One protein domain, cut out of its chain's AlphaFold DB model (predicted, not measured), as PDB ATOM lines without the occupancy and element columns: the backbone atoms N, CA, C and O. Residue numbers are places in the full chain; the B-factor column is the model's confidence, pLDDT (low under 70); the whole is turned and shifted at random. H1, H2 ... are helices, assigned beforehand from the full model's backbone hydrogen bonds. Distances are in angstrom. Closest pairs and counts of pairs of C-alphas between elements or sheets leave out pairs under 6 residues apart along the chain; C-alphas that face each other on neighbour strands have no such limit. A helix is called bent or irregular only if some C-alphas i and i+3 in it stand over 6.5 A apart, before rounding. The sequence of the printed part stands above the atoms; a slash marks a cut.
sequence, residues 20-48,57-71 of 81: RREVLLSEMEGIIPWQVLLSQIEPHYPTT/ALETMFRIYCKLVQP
ATOM      1  N   ARG A  20     164.464 166.623 169.062       74.62
ATOM      2  CA  ARG A  20     164.570 168.098 169.063       74.62
ATOM      3  C   ARG A  20     163.192 168.773 169.082       74.62
ATOM      4  O   ARG A  20     163.017 169.815 169.699       74.62
ATOM      5  N   ARG A  21     162.214 168.132 168.438       75.62
ATOM      6  CA  ARG A  21     160.810 168.538 168.390       75.62
ATOM      7  C   ARG A  21     160.125 168.485 169.756       75.62
ATOM      8  O   ARG A  21     159.373 169.392 170.070       75.62
ATOM      9  N   GLU A  22     160.369 167.456 170.560       78.75
ATOM     10  CA  GLU A  22     159.802 167.354 171.913       78.75
ATOM     11  C   GLU A  22     160.354 168.431 172.842       78.75
ATOM     12  O   GLU A  22     159.591 169.057 173.571       78.75
ATOM     13  N   VAL A  23     161.665 168.684 172.775       82.44
ATOM     14  CA  VAL A  23     162.309 169.741 173.567       82.44
ATOM     15  C   VAL A  23     161.713 171.103 173.214       82.44
ATOM     16  O   VAL A  23     161.287 171.839 174.098       82.44
ATOM     17  N   LEU A  24     161.588 171.392 171.921       78.94
ATOM     18  CA  LEU A  24     160.956 172.614 171.442       78.94
ATOM     19  C   LEU A  24     159.514 172.766 171.932       78.94
ATOM     20  O   LEU A  24     159.148 173.830 172.413       78.94
ATOM     21  N   LEU A  25     158.700 171.715 171.825       80.31
ATOM     22  CA  LEU A  25     157.318 171.773 172.296       80.31
ATOM     23  C   LEU A  25     157.253 172.066 173.796       80.31
ATOM     24  O   LEU A  25     156.450 172.897 174.201       80.31
ATOM     25  N   SER A  26     158.142 171.465 174.594       82.00
ATOM     26  CA  SER A  26     158.197 171.729 176.036       82.00
ATOM     27  C   SER A  26     158.636 173.159 176.375       82.00
ATOM     28  O   SER A  26     158.088 173.768 177.288       82.00
ATOM     29  N   GLU A  27     159.583 173.725 175.621       83.62
ATOM     30  CA  GLU A  27     160.014 175.119 175.787       83.62
ATOM     31  C   GLU A  27     158.885 176.084 175.380       83.62
ATOM     32  O   GLU A  27     158.582 177.043 176.090       83.62
ATOM     33  N   MET A  28     158.204 175.802 174.266       81.06
ATOM     34  CA  MET A  28     157.081 176.601 173.773       81.06
ATOM     35  C   MET A  28     155.871 176.566 174.711       81.06
ATOM     36  O   MET A  28     155.210 177.587 174.870       81.06
ATOM     37  N   GLU A  29     155.582 175.427 175.345       81.06
ATOM     38  CA  GLU A  29     154.500 175.313 176.330       81.06
ATOM     39  C   GLU A  29     154.694 176.263 177.521       81.06
ATOM     40  O   GLU A  29     153.712 176.829 177.994       81.06
ATOM     41  N   GLY A  30     155.940 176.496 177.951       81.94
ATOM     42  CA  GLY A  30     156.253 177.420 179.045       81.94
ATOM     43  C   GLY A  30     156.368 178.893 178.636       81.94
ATOM     44  O   GLY A  30     156.099 179.772 179.450       81.94
ATOM     45  N   ILE A  31     156.776 179.178 177.395       84.94
ATOM     46  CA  ILE A  31     157.047 180.553 176.934       84.94
ATOM     47  C   ILE A  31     155.802 181.214 176.327       84.94
ATOM     48  O   ILE A  31     155.636 182.430 176.423       84.94
ATOM     49  N   ILE A  32     154.932 180.445 175.668       81.88
ATOM     50  CA  ILE A  32     153.834 181.004 174.873       81.88
ATOM     51  C   ILE A  32     152.562 181.115 175.723       81.88
ATOM     52  O   ILE A  32     152.066 180.099 176.212       81.88
ATOM     53  N   PRO A  33     151.952 182.309 175.847       87.88
ATOM     54  CA  PRO A  33     150.645 182.462 176.475       87.88
ATOM     55  C   PRO A  33     149.538 181.983 175.518       87.88
ATOM     56  O   PRO A  33     148.879 182.782 174.850       87.88
ATOM     57  N   TRP A  34     149.335 180.663 175.436       84.81
ATOM     58  CA  TRP A  34     148.427 180.018 174.472       84.81
ATOM     59  C   TRP A  34     147.006 180.575 174.506       84.81
ATOM     60  O   TRP A  34     146.421 180.802 173.455       84.81
ATOM     61  N   GLN A  35     146.459 180.841 175.692       85.25
ATOM     62  CA  GLN A  35     145.097 181.365 175.837       85.25
ATOM     63  C   GLN A  35     144.940 182.748 175.198       85.25
ATOM     64  O   GLN A  35     144.009 182.978 174.429       85.25
ATOM     65  N   VAL A  36     145.890 183.648 175.467       89.00
ATOM     66  CA  VAL A  36     145.894 185.002 174.898       89.00
ATOM     67  C   VAL A  36     146.034 184.916 173.385       89.00
ATOM     68  O   VAL A  36     145.276 185.539 172.650       89.00
ATOM     69  N   LEU A  37     146.956 184.086 172.909       87.88
ATOM     70  CA  LEU A  37     147.216 183.951 171.485       87.88
ATOM     71  C   LEU A  37     146.021 183.354 170.725       87.88
ATOM     72  O   LEU A  37     145.659 183.861 169.667       87.88
ATOM     73  N   LEU A  38     145.364 182.333 171.277       89.44
ATOM     74  CA  LEU A  38     144.154 181.761 170.684       89.44
ATOM     75  C   LEU A  38     143.012 182.783 170.640       89.44
ATOM     76  O   LEU A  38     142.369 182.889 169.600       89.44
ATOM     77  N   SER A  39     142.826 183.588 171.694       90.38
ATOM     78  CA  SER A  39     141.783 184.630 171.735       90.38
ATOM     79  C   SER A  39     141.947 185.701 170.652       90.38
ATOM     80  O   SER A  39     140.966 186.226 170.138       90.38
ATOM     81  N   GLN A  40     143.190 186.005 170.264       91.31
ATOM     82  CA  GLN A  40     143.472 186.962 169.190       91.31
ATOM     83  C   GLN A  40     143.224 186.366 167.800       91.31
ATOM     84  O   GLN A  40     142.898 187.091 166.865       91.31
ATOM     85  N   ILE A  41     143.383 185.048 167.643       88.56
ATOM     86  CA  ILE A  41     143.241 184.370 166.347       88.56
ATOM     87  C   ILE A  41     141.797 183.916 166.103       88.56
ATOM     88  O   ILE A  41     141.358 183.878 164.954       88.56
ATOM     89  N   GLU A  42     141.047 183.613 167.164       87.69
ATOM     90  CA  GLU A  42     139.637 183.222 167.120       87.69
ATOM     91  C   GLU A  42     138.761 184.079 166.183       87.69
ATOM     92  O   GLU A  42     138.106 183.485 165.326       87.69
ATOM     93  N   PRO A  43     138.779 185.431 166.220       89.50
ATOM     94  CA  PRO A  43     137.934 186.248 165.339       89.50
ATOM     95  C   PRO A  43     138.267 186.111 163.845       89.50
ATOM     96  O   PRO A  43     137.435 186.419 162.993       89.50
ATOM     97  N   HIS A  44     139.473 185.652 163.510       86.69
ATOM     98  CA  HIS A  44     139.913 185.438 162.133       86.69
ATOM     99  C   HIS A  44     139.750 183.984 161.675       86.69
ATOM    100  O   HIS A  44     139.910 183.692 160.485       86.69
ATOM    101  N   TYR A  45     139.459 183.060 162.595       86.12
ATOM    102  CA  TYR A  45     139.362 181.644 162.278       86.12
ATOM    103  C   TYR A  45     137.967 181.298 161.741       86.12
ATOM    104  O   TYR A  45     136.959 181.600 162.376       86.12
ATOM    105  N   PRO A  46     137.862 180.650 160.568       82.62
ATOM    106  CA  PRO A  46     136.564 180.294 160.016       82.62
ATOM    107  C   PRO A  46     135.948 179.137 160.814       82.62
ATOM    108  O   PRO A  46     136.393 177.997 160.702       82.62
ATOM    109  N   THR A  47     134.900 179.420 161.587       72.31
ATOM    110  CA  THR A  47     134.213 178.421 162.433       72.31
ATOM    111  C   THR A  47     133.054 177.720 161.714       72.31
ATOM    112  O   THR A  47     132.634 176.641 162.121       72.31
ATOM    113  N   THR A  48     132.539 178.281 160.612       68.12
ATOM    114  CA  THR A  48     131.305 177.794 159.970       68.12
ATOM    115  C   THR A  48     131.366 177.727 158.439       68.12
ATOM    116  O   THR A  48     131.693 178.704 157.769       68.12
ATOM    117  N   ALA A  57     140.047 172.096 165.014       86.50
ATOM    118  CA  ALA A  57     140.081 173.013 166.152       86.50
ATOM    119  C   ALA A  57     141.332 173.911 166.081       86.50
ATOM    120  O   ALA A  57     142.434 173.412 165.819       86.50
ATOM    121  N   LEU A  58     141.147 175.217 166.299       86.62
ATOM    122  CA  LEU A  58     142.191 176.233 166.155       86.62
ATOM    123  C   LEU A  58     143.455 175.860 166.941       86.62
ATOM    124  O   LEU A  58     144.558 175.897 166.402       86.62
ATOM    125  N   GLU A  59     143.280 175.406 168.181       86.00
ATOM    126  CA  GLU A  59     144.367 174.949 169.042       86.00
ATOM    127  C   GLU A  59     145.148 173.776 168.433       86.00
ATOM    128  O   GLU A  59     146.379 173.788 168.389       86.00
ATOM    129  N   THR A  60     144.448 172.776 167.899       86.94
ATOM    130  CA  THR A  60     145.072 171.617 167.250       86.94
ATOM    131  C   THR A  60     145.850 172.032 166.005       86.94
ATOM    132  O   THR A  60     146.973 171.569 165.797       86.94
ATOM    133  N   MET A  61     145.279 172.918 165.184       87.62
ATOM    134  CA  MET A  61     145.920 173.418 163.967       87.62
ATOM    135  C   MET A  61     147.178 174.226 164.305       87.62
ATOM    136  O   MET A  61     148.248 173.980 163.745       87.62
ATOM    137  N   PHE A  62     147.084 175.101 165.304       85.38
ATOM    138  CA  PHE A  62     148.204 175.906 165.771       85.38
ATOM    139  C   PHE A  62     149.335 175.032 166.342       85.38
ATOM    140  O   PHE A  62     150.491 175.182 165.951       85.38
ATOM    141  N   ARG A  63     149.010 174.009 167.145       83.94
ATOM    142  CA  ARG A  63     149.995 173.026 167.636       83.94
ATOM    143  C   ARG A  63     150.670 172.243 166.504       83.94
ATOM    144  O   ARG A  63     151.841 171.883 166.626       83.94
ATOM    145  N   ILE A  64     149.965 171.949 165.408       84.62
ATOM    146  CA  ILE A  64     150.555 171.320 164.210       84.62
ATOM    147  C   ILE A  64     151.508 172.288 163.500       84.62
ATOM    148  O   ILE A  64     152.577 171.869 163.058       84.62
ATOM    149  N   TYR A  65     151.168 173.571 163.428       83.12
ATOM    150  CA  TYR A  65     152.039 174.577 162.830       83.12
ATOM    151  C   TYR A  65     153.335 174.769 163.632       83.12
ATOM    152  O   TYR A  65     154.421 174.663 163.065       83.12
ATOM    153  N   CYS A  66     153.247 174.916 164.960       80.06
ATOM    154  CA  CYS A  66     154.418 174.983 165.850       80.06
ATOM    155  C   CYS A  66     155.332 173.760 165.708       80.06
ATOM    156  O   CYS A  66     156.550 173.852 165.787       80.06
ATOM    157  N   LYS A  67     154.732 172.596 165.454       78.25
ATOM    158  CA  LYS A  67     155.442 171.349 165.178       78.25
ATOM    159  C   LYS A  67     156.214 171.378 163.850       78.25
ATOM    160  O   LYS A  67     157.251 170.718 163.753       78.25
ATOM    161  N   LEU A  68     155.688 172.043 162.820       74.44
ATOM    162  CA  LEU A  68     156.285 172.117 161.479       74.44
ATOM    163  C   LEU A  68     157.364 173.201 161.375       74.44
ATOM    164  O   LEU A  68     158.350 173.004 160.668       74.44
ATOM    165  N   VAL A  69     157.202 174.310 162.096       66.25
ATOM    166  CA  VAL A  69     158.196 175.384 162.157       66.25
ATOM    167  C   VAL A  69     159.353 174.936 163.049       66.25
ATOM    168  O   VAL A  69     159.288 175.005 164.272       66.25
ATOM    169  N   GLN A  70     160.424 174.437 162.432       58.97
ATOM    170  CA  GLN A  70     161.678 174.179 163.132       58.97
ATOM    171  C   GLN A  70     162.458 175.499 163.249       58.97
ATOM    172  O   GLN A  70     162.887 176.025 162.222       58.97
ATOM    173  N   PRO A  71     162.705 176.049 164.449       55.00
ATOM    174  CA  PRO A  71     163.731 177.054 164.616       55.00
ATOM    175  C   PRO A  71     165.083 176.382 164.390       55.00
ATOM    176  O   PRO A  71     165.437 175.379 165.019       55.00
TER     177      PRO A  71
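Overview. This is residues 20 to 48 and 57 to 71 of the 81 residues of an uncharacterized protein of Nitrosomonas oligotropha (UniProt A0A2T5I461). Three short helices make a loose, open triangle: H1 and H2 form an arch joined by a tight link, and H3 spans the open side of the arch from H2 back to H1. The contacts are few, with the last part of H3 near the first residues of H1 and the first part of H3 near H2. The printed part has 44 residues with three named helices, in the order H1, H2, H3, and no named strand; the class is all helix. It is only just loose, close to compact, with a radius of gyration of the C-alphas of 11.4 A, and elongated, with spans of 36 by 18 by 14 A.

Arrangement. H1, residues 20 to 31, comes first, and a tight link of 2 residues leads to H2, residues 34 to 44. H1 and H2 meet only through their link. H1 only just touches H3, residues 58 to 68, with 3 pairs of C-alphas within 8 A. H1 touches H3 with residues 21 to 25 alone, and the closest C-alphas of the two helices are those of Arg 21 and Lys 67, 6.9 A apart. H1 and H3 run opposite ways at a steep tilt of 47 degrees. H2 also only just touches H3, with 3 pairs of C-alphas within 8 A, the closest being those of Leu 38 and Glu 59, 7.0 A apart. H2 and H3 run opposite ways at a steep tilt of 69.9 degrees, only just short of about perpendicular. In H3 every O i to N i+4 pair is within hydrogen-bond range, against 7 of 8 in H1 and 5 of 7 in H2.

Along the chain. H1 begins at C-alpha 20, at (164.570, 168.098, 169.063), and is 16.5 A long from first to last C-alpha. H2 is 15.9 A long, from Trp 34 to His 44, with C-alpha 44 at (139.913, 185.438, 162.133). H2 is only just irregular: C-alphas 40 and 43 are 6.8 A apart. H3 is 15.4 A long and ends at C-alpha 68, at (156.285, 172.117, 161.479).

Size, cuts and confidence. The two C-alphas farthest apart are those of Arg 20 and Thr 48, at 35.8 A, while those of Arg 20 and Pro 71, the first and last printed residues, are 10.0 A apart. Residues 49 to 56 are not printed, and C-alphas 48 and 57 are 11.8 A apart across this cut, which falls in the link from H2 to H3. The mean pLDDT of the printed part is 81.8; residue 48 and residues 69 to 71 are under 70.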